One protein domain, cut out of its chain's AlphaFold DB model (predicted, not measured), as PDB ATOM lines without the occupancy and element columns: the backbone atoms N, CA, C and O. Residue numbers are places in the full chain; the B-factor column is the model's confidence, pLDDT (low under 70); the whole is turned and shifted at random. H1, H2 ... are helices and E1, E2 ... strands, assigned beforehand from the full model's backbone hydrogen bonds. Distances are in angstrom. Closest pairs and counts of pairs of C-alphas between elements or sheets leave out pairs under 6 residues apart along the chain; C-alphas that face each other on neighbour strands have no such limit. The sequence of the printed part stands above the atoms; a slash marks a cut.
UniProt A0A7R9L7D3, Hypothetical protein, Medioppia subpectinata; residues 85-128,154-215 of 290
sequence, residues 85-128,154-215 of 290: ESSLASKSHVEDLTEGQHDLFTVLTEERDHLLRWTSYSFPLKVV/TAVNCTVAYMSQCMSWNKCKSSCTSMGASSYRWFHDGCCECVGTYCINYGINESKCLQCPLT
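Overview. This is residues 85 to 128 and 154 to 215 of the 290 residues of the protein "Hypothetical protein" of Medioppia subpectinata (UniProt A0A7R9L7D3). A strongly twisted five-stranded sheet has two helices over one face, H2 over E4 and E5 and H1 set crosswise towards the E3 and E2 end. Residues 204 to 209, part of a long closing stretch with no named element, pass over the opposite face. The 106 printed residues include two named helices and five named strands, in the order E1, H1, E2, E3, H2, E4, E5; under half of the residues, 49, are in these elements, and the class is mixed, helices and strands. The sheet's order is E1, E4, E5, E3, E2, all antiparallel. The whole is compact, with a radius of gyration of the C-alphas of 12.8 A and spans of 38 by 31 by 26 A.

Along the chain. E1, residues 92 to 96, begins at C-alpha 92 at (218.526, 196.877, 299.883) and is 13.6 A long. H1 is residues 102 to 110, 12.2 A. E2, residues 118 to 125, is 22.0 A long, and E3, residues 156 to 163, is 22.9 A. H2, residues 169 to 178, begins at C-alpha 169 at (210.850, 197.735, 293.732) and is 14.3 A long. E4 is residues 183 to 187, 13.6 A. E5, residues 192 to 195, is 9.7 A long and ends at C-alpha 195 at (212.160, 185.095, 300.640).

Arrangement. E1 and E2 are the edge strands. E1 and E4 are antiparallel at 168 degrees, with N 93 and O 186 within hydrogen-bond range at 2.8 A. E4 and E5 form a hairpin, with N 185 and O 193 at 2.8 A. E5 and E3 are antiparallel at 159 degrees, with N 161 and O 194 at 2.8 A. E3 and E2 are antiparallel at 159 degrees, with N 121 and O 160 at 2.8 A. H1 and H2 are on the same face of the sheet, two layers, helices on one face of a sheet. H2 is over E4 and E5 at a height over the sheet of 8.2 A, slantwise to the strands at 35 degrees to E5 on the local plane; its closest C-alphas to E5 are those of Cys 176 and Cys 194, 5.0 A apart. H1, at a height of 9.5 A, is over E5 and only just over E3, on which 3 of its C-alphas fall, and runs across the strands at 69 degrees to E5 on the local plane. The closest C-alphas of H1 and E2 are those of Thr 109 and Ser 120, 5.6 A apart. H1 and H2 are apart. E3, H2 and E4 make a split strand-helix-strand unit, two strands running the same way with E5 between them, and its crossover is right-handed. In H1 and H2 every O i to N i+4 pair is within hydrogen-bond range.

Size, cuts and confidence. The two farthest C-alphas, of Thr 154 and Thr 215, are 38.1 A apart. Residues 129 to 153 are not printed, and C-alphas 128 and 154 are 9.2 A apart across this cut, in the link from E2 to E3. Of the links that are printed whole, H1 to E2 is short and the others are tight. The mean pLDDT of the printed part is 90.3; residues 85 to 87, 89, 126 to 128, 154 to 155 and 214 to 215 are under 70.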
ATOM      1  N   GLU A  85     232.511 200.700 300.157       52.72
ATOM      2  CA  GLU A  85     231.380 201.563 300.510       52.72
ATOM      3  C   GLU A  85     230.458 201.672 299.292       52.72
ATOM      4  O   GLU A  85     230.627 202.484 298.384       52.72
ATOM      5  N   SER A  86     229.427 200.834 299.338       52.78
ATOM      6  CA  SER A  86     228.194 200.888 298.566       52.78
ATOM      7  C   SER A  86     228.287 200.535 297.088       52.78
ATOM      8  O   SER A  86     227.886 201.303 296.213       52.78
ATOM      9  N   SER A  87     228.633 199.278 296.810       63.59
ATOM     10  CA  SER A  87     227.988 198.657 295.655       63.59
ATOM     11  C   SER A  87     226.468 198.782 295.858       63.59
ATOM     12  O   SER A  87     225.961 198.509 296.951       63.59
ATOM     13  N   LEU A  88     225.712 199.239 294.855       71.62
ATOM     14  CA  LEU A  88     224.243 199.264 294.940       71.62
ATOM     15  C   LEU A  88     223.677 197.865 295.254       71.62
ATOM     16  O   LEU A  88     222.649 197.753 295.910       71.62
ATOM     17  N   ALA A  89     224.422 196.817 294.893       69.06
ATOM     18  CA  ALA A  89     224.177 195.422 295.241       69.06
ATOM     19  C   ALA A  89     224.231 195.108 296.754       69.06
ATOM     20  O   ALA A  89     223.726 194.071 297.173       69.06
ATOM     21  N   SER A  90     224.839 195.966 297.581       73.62
ATOM     22  CA  SER A  90     224.928 195.796 299.046       73.62
ATOM     23  C   SER A  90     223.866 196.579 299.828       73.62
ATOM     24  O   SER A  90     223.635 196.305 301.006       73.62
ATOM     25  N   LYS A  91     223.197 197.547 299.186       86.69
ATOM     26  CA  LYS A  91     222.072 198.296 299.764       86.69
ATOM     27  C   LYS A  91     220.770 197.651 299.305       86.69
ATOM     28  O   LYS A  91     220.621 197.334 298.127       86.69
ATOM     29  N   SER A  92     219.816 197.482 300.215       92.31
ATOM     30  CA  SER A  92     218.526 196.877 299.883       92.31
ATOM     31  C   SER A  92     217.365 197.434 300.698       92.31
ATOM     32  O   SER A  92     217.529 197.909 301.822       92.31
ATOM     33  N   HIS A  93     216.184 197.354 300.098       95.75
ATOM     34  CA  HIS A  93     214.890 197.538 300.731       95.75
ATOM     35  C   HIS A  93     214.290 196.168 301.063       95.75
ATOM     36  O   HIS A  93     214.382 195.253 300.246       95.75
ATOM     37  N   VAL A  94     213.658 196.034 302.229       97.00
ATOM     38  CA  VAL A  94     213.000 194.796 302.675       97.00
ATOM     39  C   VAL A  94     211.591 195.084 303.173       97.00
ATOM     40  O   VAL A  94     211.356 196.122 303.789       97.00
ATOM     41  N   GLU A  95     210.668 194.163 302.917       96.50
ATOM     42  CA  GLU A  95     209.290 194.246 303.404       96.50
ATOM     43  C   GLU A  95     208.686 192.840 303.557       96.50
ATOM     44  O   GLU A  95     208.950 191.941 302.752       96.50
ATOM     45  N   ASP A  96     207.859 192.662 304.591       96.62
ATOM     46  CA  ASP A  96     207.052 191.457 304.804       96.62
ATOM     47  C   ASP A  96     205.775 191.481 303.957       96.62
ATOM     48  O   ASP A  96     205.118 192.512 303.805       96.62
ATOM     49  N   LEU A  97     205.396 190.326 303.414       95.50
ATOM     50  CA  LEU A  97     204.213 190.174 302.574       95.50
ATOM     51  C   LEU A  97     203.062 189.586 303.397       95.50
ATOM     52  O   LEU A  97     203.154 188.482 303.926       95.50
ATOM     53  N   THR A  98     201.941 190.305 303.473       87.88
ATOM     54  CA  THR A  98     200.763 189.898 304.260       87.88
ATOM     55  C   THR A  98     199.983 188.725 303.659       87.88
ATOM     56  O   THR A  98     199.215 188.082 304.366       87.88
ATOM     57  N   GLU A  99     200.165 188.447 302.365       82.75
ATOM     58  CA  GLU A  99     199.398 187.457 301.589       82.75
ATOM     59  C   GLU A  99     200.269 186.285 301.095       82.75
ATOM     60  O   GLU A  99     199.965 185.647 300.089       82.75
ATOM     61  N   GLY A 100     201.382 185.999 301.778       77.25
ATOM     62  CA  GLY A 100     202.300 184.933 301.378       77.25
ATOM     63  C   GLY A 100     201.662 183.539 301.434       77.25
ATOM     64  O   GLY A 100     201.272 183.063 302.500       77.25
ATOM     65  N   GLN A 101     201.600 182.849 300.292       90.50
ATOM     66  CA  GLN A 101     201.204 181.442 300.207       90.50
ATOM     67  C   GLN A 101     202.436 180.529 300.307       90.50
ATOM     68  O   GLN A 101     203.014 180.127 299.298       90.50
ATOM     69  N   HIS A 102     202.821 180.180 301.538       89.25
ATOM     70  CA  HIS A 102     204.055 179.434 301.820       89.25
ATOM     71  C   HIS A 102     204.195 178.119 301.028       89.25
ATOM     72  O   HIS A 102     205.274 177.828 300.503       89.25
ATOM     73  N   ASP A 103     203.110 177.353 300.900       93.19
ATOM     74  CA  ASP A 103     203.121 176.080 300.171       93.19
ATOM     75  C   ASP A 103     203.409 176.286 298.677       93.19
ATOM     76  O   ASP A 103     204.185 175.538 298.085       93.19
ATOM     77  N   LEU A 104     202.848 177.344 298.077       95.56
ATOM     78  CA  LEU A 104     203.093 177.686 296.673       95.56
ATOM     79  C   LEU A 104     204.563 178.039 296.454       95.56
ATOM     80  O   LEU A 104     205.184 177.532 295.522       95.56
ATOM     81  N   PHE A 105     205.125 178.870 297.330       96.56
ATOM     82  CA  PHE A 105     206.530 179.248 297.237       96.56
ATOM     83  C   PHE A 105     207.447 178.033 297.343       96.56
ATOM     84  O   PHE A 105     208.385 177.900 296.559       96.56
ATOM     85  N   THR A 106     207.147 177.123 298.269       94.81
ATOM     86  CA  THR A 106     207.913 175.886 298.462       94.81
ATOM     87  C   THR A 106     207.903 175.036 297.191       94.81
ATOM     88  O   THR A 106     208.967 174.687 296.691       94.81
ATOM     89  N   VAL A 107     206.729 174.796 296.598       95.75
ATOM     90  CA  VAL A 107     206.605 174.012 295.354       95.75
ATOM     91  C   VAL A 107     207.327 174.681 294.178       95.75
ATOM     92  O   VAL A 107     208.007 174.013 293.407       95.75
ATOM     93  N   LEU A 108     207.228 176.008 294.036       96.25
ATOM     94  CA  LEU A 108     207.879 176.744 292.941       96.25
ATOM     95  C   LEU A 108     209.407 176.824 293.060       96.25
ATOM     96  O   LEU A 108     210.076 177.193 292.091       96.25
ATOM     97  N   THR A 109     209.959 176.550 294.242       96.12
ATOM     98  CA  THR A 109     211.394 176.698 294.524       96.12
ATOM     99  C   THR A 109     212.105 175.382 294.833       96.12
ATOM    100  O   THR A 109     213.336 175.386 294.915       96.12
ATOM    101  N   GLU A 110     211.361 174.277 294.947       94.56
ATOM    102  CA  GLU A 110     211.881 172.916 295.131       94.56
ATOM    103  C   GLU A 110     212.732 172.464 293.937       94.56
ATOM    104  O   GLU A 110     213.845 171.962 294.109       94.56
ATOM    105  N   GLU A 111     212.243 172.710 292.720       93.75
ATOM    106  CA  GLU A 111     212.954 172.413 291.479       93.75
ATOM    107  C   GLU A 111     213.455 173.689 290.791       93.75
ATOM    108  O   GLU A 111     212.930 174.790 290.973       93.75
ATOM    109  N   ARG A 112     214.502 173.550 289.966       92.75
ATOM    110  CA  ARG A 112     215.016 174.675 289.177       92.75
ATOM    111  C   ARG A 112     214.031 175.035 288.067       92.75
ATOM    112  O   ARG A 112     213.661 174.174 287.274       92.75
ATOM    113  N   ASP A 113     213.693 176.319 287.948       94.19
ATOM    114  CA  ASP A 113     212.855 176.805 286.850       94.19
ATOM    115  C   ASP A 113     213.560 176.588 285.502       94.19
ATOM    116  O   ASP A 113     214.615 177.160 285.227       94.19
ATOM    117  N   HIS A 114     212.964 175.760 284.642       93.81
ATOM    118  CA  HIS A 114     213.536 175.401 283.340       93.81
ATOM    119  C   HIS A 114     213.722 176.596 282.399       93.81
ATOM    120  O   HIS A 114     214.577 176.558 281.516       93.81
ATOM    121  N   LEU A 115     212.917 177.645 282.576       95.12
ATOM    122  CA  LEU A 115     212.987 178.872 281.787       95.12
ATOM    123  C   LEU A 115     213.940 179.907 282.397       95.12
ATOM    124  O   LEU A 115     214.087 180.990 281.832       95.12
ATOM    125  N   LEU A 116     214.575 179.589 283.531       94.50
ATOM    126  CA  LEU A 116     215.448 180.486 284.282       94.50
ATOM    127  C   LEU A 116     214.796 181.855 284.513       94.50
ATOM    128  O   LEU A 116     215.446 182.890 284.387       94.50
ATOM    129  N   ARG A 117     213.502 181.883 284.836       95.69
ATOM    130  CA  ARG A 117     212.789 183.100 285.250       95.69
ATOM    131  C   ARG A 117     213.220 183.530 286.649       95.69
ATOM    132  O   ARG A 117     213.312 184.726 286.919       95.69
ATOM    133  N   TRP A 118     213.532 182.554 287.500       97.50
ATOM    134  CA  TRP A 118     214.158 182.739 288.802       97.50
ATOM    135  C   TRP A 118     215.155 181.615 289.101       97.50
ATOM    136  O   TRP A 118     215.116 180.549 288.488       97.50
ATOM    137  N   THR A 119     216.045 181.851 290.065       97.25
ATOM    138  CA  THR A 119     216.989 180.859 290.598       97.25
ATOM    139  C   THR A 119     216.812 180.746 292.107       97.25
ATOM    140  O   THR A 119     216.930 181.750 292.810       97.25
ATOM    141  N   SER A 120     216.522 179.539 292.607       96.88
ATOM    142  CA  SER A 120     216.355 179.276 294.039       96.88
ATOM    143  C   SER A 120     217.656 178.831 294.718       96.88
ATOM    144  O   SER A 120     218.484 178.132 294.129       96.88
ATOM    145  N   TYR A 121     217.823 179.229 295.978       95.75
ATOM    146  CA  TYR A 121     218.900 178.798 296.866       95.75
ATOM    147  C   TYR A 121     218.297 178.362 298.194       95.75
ATOM    148  O   TYR A 121     217.553 179.123 298.810       95.75
ATOM    149  N   SER A 122     218.655 177.160 298.641       94.81
ATOM    150  CA  SER A 122     218.205 176.600 299.915       94.81
ATOM    151  C   SER A 122     219.406 176.274 300.790       94.81
ATOM    152  O   SER A 122     220.335 175.603 300.341       94.81
ATOM    153  N   PHE A 123     219.393 176.734 302.038       92.19
ATOM    154  CA  PHE A 123     220.448 176.449 303.005       92.19
ATOM    155  C   PHE A 123     219.861 176.127 304.383       92.19
ATOM    156  O   PHE A 123     218.862 176.728 304.785       92.19
ATOM    157  N   PRO A 124     220.466 175.179 305.120       91.00
ATOM    158  CA  PRO A 124     219.973 174.791 306.429       91.00
ATOM    159  C   PRO A 124     220.205 175.910 307.439       91.00
ATOM    160  O   PRO A 124     221.311 176.442 307.564       91.00
ATOM    161  N   LEU A 125     219.169 176.233 308.205       83.06
ATOM    162  CA  LEU A 125     219.281 177.044 309.403       83.06
ATOM    163  C   LEU A 125     219.357 176.126 310.613       83.06
ATOM    164  O   LEU A 125     218.470 175.310 310.866       83.06
ATOM    165  N   LYS A 126     220.419 176.306 311.395       69.31
ATOM    166  CA  LYS A 126     220.489 175.758 312.746       69.31
ATOM    167  C   LYS A 126     219.636 176.642 313.638       69.31
ATOM    168  O   LYS A 126     220.112 177.648 314.166       69.31
ATOM    169  N   VAL A 127     218.358 176.308 313.746       59.69
ATOM    170  CA  VAL A 127     217.490 176.925 314.743       59.69
ATOM    171  C   VAL A 127     217.885 176.311 316.076       59.69
ATOM    172  O   VAL A 127     217.405 175.248 316.450       59.69
ATOM    173  N   VAL A 128     218.801 176.966 316.791       51.12
ATOM    174  CA  VAL A 128     218.961 176.705 318.222       51.12
ATOM    175  C   VAL A 128     217.655 177.183 318.838       51.12
ATOM    176  O   VAL A 128     217.419 178.387 318.929       51.12
ATOM    177  N   THR A 154     215.958 169.927 314.235       61.16
ATOM    178  CA  THR A 154     215.052 170.077 313.107       61.16
ATOM    179  C   THR A 154     215.592 171.250 312.319       61.16
ATOM    180  O   THR A 154     215.101 172.371 312.404       61.16
ATOM    181  N   ALA A 155     216.678 170.985 311.593       69.44
ATOM    182  CA  ALA A 155     217.225 171.923 310.634       69.44
ATOM    183  C   ALA A 155     216.124 172.262 309.619       69.44
ATOM    184  O   ALA A 155     215.714 171.418 308.819       69.44
ATOM    185  N   VAL A 156     215.618 173.491 309.682       85.69
ATOM    186  CA  VAL A 156     214.694 174.037 308.684       85.69
ATOM    187  C   VAL A 156     215.519 174.722 307.606       85.69
ATOM    188  O   VAL A 156     216.480 175.432 307.903       85.69
ATOM    189  N   ASN A 157     215.180 174.501 306.341       91.06
ATOM    190  CA  ASN A 157     215.880 175.154 305.243       91.06
ATOM    191  C   ASN A 157     215.265 176.533 304.996       91.06
ATOM    192  O   ASN A 157     214.059 176.654 304.789       91.06
ATOM    193  N   CYS A 158     216.100 177.569 304.990       94.06
ATOM    194  CA  CYS A 158     215.729 178.839 304.384       94.06
ATOM    195  C   CYS A 158     215.876 178.704 302.873       94.06
ATOM    196  O   CYS A 158     216.938 178.302 302.394       94.06
ATOM    197  N   THR A 159     214.821 179.062 302.147       96.44
ATOM    198  CA  THR A 159     214.803 179.087 300.686       96.44
ATOM    199  C   THR A 159     214.524 180.501 300.206       96.44
ATOM    200  O   THR A 159     213.576 181.147 300.660       96.44
ATOM    201  N   VAL A 160     215.347 180.973 299.278       97.62
ATOM    202  CA  VAL A 160     215.203 182.270 298.613       97.62
ATOM    203  C   VAL A 160     215.199 182.064 297.105       97.62
ATOM    204  O   VAL A 160     215.820 181.124 296.612       97.62
ATOM    205  N   ALA A 161     214.508 182.924 296.362       98.06
ATOM    206  CA  ALA A 161     214.439 182.876 294.907       98.06
ATOM    207  C   ALA A 161     214.774 184.241 294.310       98.06
ATOM    208  O   ALA A 161     214.094 185.227 294.577       98.06
ATOM    209  N   TYR A 162     215.804 184.290 293.475       98.06
ATOM    210  CA  TYR A 162     216.208 185.503 292.776       98.06
ATOM    211  C   TYR A 162     215.579 185.549 291.399       98.06
ATOM    212  O   TYR A 162     215.752 184.618 290.615       98.06
ATOM    213  N   MET A 163     214.899 186.643 291.080       97.94
ATOM    214  CA  MET A 163     214.431 186.893 289.721       97.94
ATOM    215  C   MET A 163     215.623 187.080 288.788       97.94
ATOM    216  O   MET A 163     216.600 187.733 289.139       97.94
ATOM    217  N   SER A 164     215.557 186.544 287.574       96.44
ATOM    218  CA  SER A 164     216.694 186.656 286.656       96.44
ATOM    219  C   SER A 164     216.877 188.072 286.117       96.44
ATOM    220  O   SER A 164     218.011 188.525 285.981       96.44
ATOM    221  N   GLN A 165     215.772 188.769 285.837       95.62
ATOM    222  CA  GLN A 165     215.754 190.148 285.344       95.62
ATOM    223  C   GLN A 165     215.702 191.160 286.484       95.62
ATOM    224  O   GLN A 165     214.936 190.987 287.436       95.62
ATOM    225  N   CYS A 166     216.420 192.272 286.325       95.50
ATOM    226  CA  CYS A 166     216.234 193.417 287.206       95.50
ATOM    227  C   CYS A 166     214.846 194.011 287.033       95.50
ATOM    228  O   CYS A 166     214.284 194.058 285.934       95.50
ATOM    229  N   MET A 167     214.307 194.528 288.124       96.38
ATOM    230  CA  MET A 167     212.994 195.139 288.118       96.38
ATOM    231  C   MET A 167     212.889 196.256 289.139       96.38
ATOM    232  O   MET A 167     213.721 196.402 290.032       96.38
ATOM    233  N   SER A 168     211.844 197.070 288.998       96.50
ATOM    234  CA  SER A 168     211.524 198.071 290.005       96.50
ATOM    235  C   SER A 168     211.097 197.403 291.307       96.50
ATOM    236  O   SER A 168     210.552 196.297 291.318       96.50
ATOM    237  N   TRP A 169     211.279 198.135 292.399       95.94
ATOM    238  CA  TRP A 169     210.850 197.735 293.732       95.94
ATOM    239  C   TRP A 169     209.388 197.238 293.776       95.94
ATOM    240  O   TRP A 169     209.123 196.134 294.248       95.94
ATOM    241  N   ASN A 170     208.449 197.979 293.177       97.56
ATOM    242  CA  ASN A 170     207.034 197.580 293.126       97.56
ATOM    243  C   ASN A 170     206.808 196.281 292.340       97.56
ATOM    244  O   ASN A 170     205.997 195.448 292.737       97.56
ATOM    245  N   LYS A 171     207.530 196.080 291.230       97.81
ATOM    246  CA  LYS A 171     207.421 194.843 290.448       97.81
ATOM    247  C   LYS A 171     208.024 193.661 291.207       97.81
ATOM    248  O   LYS A 171     207.478 192.564 291.116       97.81
ATOM    249  N   CYS A 172     209.082 193.890 291.986       98.12
ATOM    250  CA  CYS A 172     209.644 192.885 292.883       98.12
ATOM    251  C   CYS A 172     208.611 192.433 293.918       98.12
ATOM    252  O   CYS A 172     208.297 191.246 293.986       98.12
ATOM    253  N   LYS A 173     207.982 193.389 294.612       97.69
ATOM    254  CA  LYS A 173     206.885 193.128 295.551       97.69
ATOM    255  C   LYS A 173     205.777 192.282 294.923       97.69
ATOM    256  O   LYS A 173     205.435 191.228 295.458       97.69
ATOM    257  N   SER A 174     205.249 192.696 293.768       97.56
ATOM    258  CA  SER A 174     204.189 191.949 293.075       97.56
ATOM    259  C   SER A 174     204.634 190.549 292.647       97.56
ATOM    260  O   SER A 174     203.866 189.599 292.775       97.56
ATOM    261  N   SER A 175     205.874 190.400 292.172       97.50
ATOM    262  CA  SER A 175     206.403 189.107 291.720       97.50
ATOM    263  C   SER A 175     206.551 188.139 292.895       97.50
ATOM    264  O   SER A 175     206.051 187.019 292.824       97.50
ATOM    265  N   CYS A 176     207.130 188.584 294.011       97.88
ATOM    266  CA  CYS A 176     207.273 187.755 295.205       97.88
ATOM    267  C   CYS A 176     205.930 187.422 295.857       97.88
ATOM    268  O   CYS A 176     205.730 186.287 296.285       97.88
ATOM    269  N   THR A 177     204.977 188.360 295.834       97.12
ATOM    270  CA  THR A 177     203.593 188.092 296.253       97.12
ATOM    271  C   THR A 177     202.981 186.982 295.397       97.12
ATOM    272  O   THR A 177     202.464 186.008 295.932       97.12
ATOM    273  N   SER A 178     203.114 187.061 294.067       95.94
ATOM    274  CA  SER A 178     202.572 186.041 293.155       95.94
ATOM    275  C   SER A 178     203.247 184.669 293.273       95.94
ATOM    276  O   SER A 178     202.620 183.655 292.982       95.94
ATOM    277  N   MET A 179     204.504 184.624 293.725       96.44
ATOM    278  CA  MET A 179     205.206 183.374 294.031       96.44
ATOM    279  C   MET A 179     204.813 182.778 295.388       96.44
ATOM    280  O   MET A 179     205.239 181.671 295.698       96.44
ATOM    281  N   GLY A 180     204.045 183.495 296.213       96.75
ATOM    282  CA  GLY A 180     203.681 183.063 297.562       96.75
ATOM    283  C   GLY A 180     204.782 183.261 298.609       96.75
ATOM    284  O   GLY A 180     204.745 182.625 299.662       96.75
ATOM    285  N   ALA A 181     205.772 184.115 298.338       97.38
ATOM    286  CA  ALA A 181     206.847 184.401 299.284       97.38
ATOM    287  C   ALA A 181     206.315 185.078 300.559       97.38
ATOM    288  O   ALA A 181     205.294 185.765 300.535       97.38
ATOM    289  N   SER A 182     207.026 184.908 301.674       96.62
ATOM    290  CA  SER A 182     206.659 185.506 302.967       96.62
ATOM    291  C   SER A 182     207.191 186.928 303.116       96.62
ATOM    292  O   SER A 182     206.589 187.755 303.794       96.62
ATOM    293  N   SER A 183     208.306 187.229 302.463       97.31
ATOM    294  CA  SER A 183     208.876 188.569 302.388       97.31
ATOM    295  C   SER A 183     209.681 188.722 301.100       97.31
ATOM    296  O   SER A 183     209.819 187.778 300.313       97.31
ATOM    297  N   TYR A 184     210.186 189.923 300.841       97.69
ATOM    298  CA  TYR A 184     211.103 190.151 299.730       97.69
ATOM    299  C   TYR A 184     212.191 191.154 300.093       97.69
ATOM    300  O   TYR A 184     212.034 191.995 300.982       97.69
ATOM    301  N   ARG A 185     213.287 191.075 299.345       97.44
ATOM    302  CA  ARG A 185     214.370 192.044 299.344       97.44
ATOM    303  C   ARG A 185     214.582 192.559 297.928       97.44
ATOM    304  O   ARG A 185     214.703 191.797 296.974       97.44
ATOM    305  N   TRP A 186     214.644 193.874 297.799       97.25
ATOM    306  CA  TRP A 186     214.992 194.552 296.560       97.25
ATOM    307  C   TRP A 186     216.318 195.283 296.738       97.25
ATOM    308  O   TRP A 186     216.438 196.167 297.585       97.25
ATOM    309  N   PHE A 187     217.320 194.909 295.956       95.69
ATOM    310  CA  PHE A 187     218.629 195.551 295.963       95.69
ATOM    311  C   PHE A 187     218.615 196.802 295.083       95.69
ATOM    312  O   PHE A 187     217.882 196.881 294.097       95.69
ATOM    313  N   HIS A 188     219.444 197.794 295.414       92.56
ATOM    314  CA  HIS A 188     219.466 199.061 294.675       92.56
ATOM    315  C   HIS A 188     220.079 198.942 293.266       92.56
ATOM    316  O   HIS A 188     220.047 199.909 292.507       92.56
ATOM    317  N   ASP A 189     220.630 197.780 292.904       91.31
ATOM    318  CA  ASP A 189     221.014 197.420 291.532       91.31
ATOM    319  C   ASP A 189     219.831 196.869 290.702       91.31
ATOM    320  O   ASP A 189     219.990 196.537 289.528       91.31
ATOM    321  N   GLY A 190     218.634 196.796 291.295       94.12
ATOM    322  CA  GLY A 190     217.412 196.303 290.669       94.12
ATOM    323  C   GLY A 190     217.166 194.806 290.854       94.12
ATOM    324  O   GLY A 190     216.144 194.310 290.369       94.12
ATOM    325  N   CYS A 191     218.057 194.082 291.537       96.75
ATOM    326  CA  CYS A 191     217.874 192.663 291.799       96.75
ATOM    327  C   CYS A 191     216.746 192.409 292.810       96.75
ATOM    328  O   CYS A 191     216.611 193.111 293.814       96.75
ATOM    329  N   CYS A 192     215.924 191.396 292.537       97.81
ATOM    330  CA  CYS A 192     214.780 191.018 293.358       97.81
ATOM    331  C   CYS A 192     214.965 189.615 293.938       97.81
ATOM    332  O   CYS A 192     215.127 188.654 293.185       97.81
ATOM    333  N   GLU A 193     214.893 189.511 295.261       98.00
ATOM    334  CA  GLU A 193     214.942 188.273 296.032       98.00
ATOM    335  C   GLU A 193     213.595 188.065 296.735       98.00
ATOM    336  O   GLU A 193     213.168 188.872 297.561       98.00
ATOM    337  N   CYS A 194     212.931 186.962 296.420       98.19
ATOM    338  CA  CYS A 194     211.742 186.493 297.111       98.19
ATOM    339  C   CYS A 194     212.152 185.525 298.218       98.19
ATOM    340  O   CYS A 194     212.920 184.594 297.975       98.19
ATOM    341  N   VAL A 195     211.647 185.738 299.430       97.81
ATOM    342  CA  VAL A 195     212.160 185.095 300.640       97.81
ATOM    343  C   VAL A 195     211.085 184.208 301.272       97.81
ATOM    344  O   VAL A 195     209.950 184.633 301.499       97.81
ATOM    345  N   GLY A 196     211.444 182.954 301.552       95.69
ATOM    346  CA  GLY A 196     210.572 181.988 302.214       95.69
ATOM    347  C   GLY A 196     210.430 182.221 303.724       95.69
ATOM    348  O   GLY A 196     211.256 182.876 304.355       95.69
ATOM    349  N   THR A 197     209.397 181.619 304.319       92.75
ATOM    350  CA  THR A 197     208.988 181.850 305.720       92.75
ATOM    351  C   THR A 197     210.067 181.538 306.764       92.75
ATOM    352  O   THR A 197     210.126 182.167 307.815       92.75
ATOM    353  N   TYR A 198     210.947 180.574 306.480       91.56
ATOM    354  CA  TYR A 198     211.947 180.116 307.446       91.56
ATOM    355  C   TYR A 198     213.213 180.972 307.454       91.56
ATOM    356  O   TYR A 198     214.095 180.740 308.270       91.56
ATOM    357  N   CYS A 199     213.338 181.951 306.562       92.62
ATOM    358  CA  CYS A 199     214.544 182.756 306.450       92.62
ATOM    359  C   CYS A 199     214.643 183.823 307.544       92.62
ATOM    360  O   CYS A 199     213.758 184.657 307.715       92.62
ATOM    361  N   ILE A 200     215.780 183.856 308.237       89.88
ATOM    362  CA  ILE A 200     216.104 184.900 309.216       89.88
ATOM    363  C   ILE A 200     216.672 186.116 308.469       89.88
ATOM    364  O   ILE A 200     217.425 185.953 307.511       89.88
ATOM    365  N   ASN A 201     216.347 187.331 308.920       89.81
ATOM    366  CA  ASN A 201     216.867 188.591 308.369       89.81
ATOM    367  C   ASN A 201     216.640 188.775 306.857       89.81
ATOM    368  O   ASN A 201     217.477 189.382 306.191       89.81
ATOM    369  N   TYR A 202     215.511 188.303 306.319       91.69
ATOM    370  CA  TYR A 202     215.162 188.448 304.899       91.69
ATOM    371  C   TYR A 202     216.195 187.812 303.951       91.69
ATOM    372  O   TYR A 202     216.658 188.459 303.013       91.69
ATOM    373  N   GLY A 203     216.604 186.572 304.226       89.50
ATOM    374  CA  GLY A 203     217.400 185.784 303.282       89.50
ATOM    375  C   GLY A 203     218.871 186.194 303.190       89.50
ATOM    376  O   GLY A 203     219.523 186.476 304.197       89.50
ATOM    377  N   ILE A 204     219.419 186.163 301.975       89.88
ATOM    378  CA  ILE A 204     220.840 186.395 301.707       89.88
ATOM    379  C   ILE A 204     221.033 187.867 301.337       89.88
ATOM    380  O   ILE A 204     220.555 188.333 300.310       89.88
ATOM    381  N   ASN A 205     221.804 188.614 302.131       91.94
ATOM    382  CA  ASN A 205     222.076 190.034 301.875       91.94
ATOM    383  C   ASN A 205     223.146 190.257 300.781       91.94
ATOM    384  O   ASN A 205     224.156 190.919 301.008       91.94
ATOM    385  N   GLU A 206     222.939 189.658 299.609       91.50
ATOM    386  CA  GLU A 206     223.787 189.786 298.425       91.50
ATOM    387  C   GLU A 206     222.937 189.619 297.156       91.50
ATOM    388  O   GLU A 206     222.155 188.672 297.044       91.50
ATOM    389  N   SER A 207     223.105 190.524 296.192       92.62
ATOM    390  CA  SER A 207     222.459 190.440 294.878       92.62
ATOM    391  C   SER A 207     223.010 189.261 294.061       92.62
ATOM    392  O   SER A 207     224.224 189.112 293.921       92.62
ATOM    393  N   LYS A 208     222.123 188.409 293.525       93.81
ATOM    394  CA  LYS A 208     222.478 187.215 292.723       93.81
ATOM    395  C   LYS A 208     221.662 187.062 291.433       93.81
ATOM    396  O   LYS A 208     221.637 185.988 290.834       93.81
ATOM    397  N   CYS A 209     220.975 188.115 290.998       95.38
ATOM    398  CA  CYS A 209     220.179 188.085 289.774       95.38
ATOM    399  C   CYS A 209     221.075 187.928 288.538       95.38
ATOM    400  O   CYS A 209     222.091 188.606 288.410       95.38
ATOM    401  N   LEU A 210     220.678 187.060 287.604       92.81
ATOM    402  CA  LEU A 210     221.504 186.694 286.444       92.81
ATOM    403  C   LEU A 210     221.757 187.852 285.471       92.81
ATOM    404  O   LEU A 210     222.774 187.862 284.784       92.81
ATOM    405  N   GLN A 211     220.818 188.794 285.370       93.06
ATOM    406  CA  GLN A 211     220.822 189.850 284.352       93.06
ATOM    407  C   GLN A 211     220.938 191.246 284.967       93.06
ATOM    408  O   GLN A 211     220.562 192.225 284.321       93.06
ATOM    409  N   CYS A 212     221.440 191.342 286.204       90.81
ATOM    410  CA  CYS A 212     221.714 192.627 286.833       90.81
ATOM    411  C   CYS A 212     223.176 193.033 286.737       90.81
ATOM    412  O   CYS A 212     224.055 192.175 286.830       90.81
ATOM    413  N   PRO A 213     223.456 194.335 286.532       81.31
ATOM    414  CA  PRO A 213     224.823 194.811 286.504       81.31
ATOM    415  C   PRO A 213     225.482 194.524 287.851       81.31
ATOM    416  O   PRO A 213     225.099 195.089 288.875       81.31
ATOM    417  N   LEU A 214     226.517 193.688 287.843       67.44
ATOM    418  CA  LEU A 214     227.509 193.723 288.905       67.44
ATOM    419  C   LEU A 214     228.166 195.106 288.810       67.44
ATOM    420  O   LEU A 214     228.521 195.554 287.721       67.44
ATOM    421  N   THR A 215     228.218 195.823 289.925       58.19
ATOM    422  CA  THR A 215     228.617 197.235 290.013       58.19
ATOM    423  C   THR A 215     229.888 197.599 289.227       58.19
ATOM    424  O   THR A 215     230.713 196.722 288.975       58.19
TER     425      THR A 215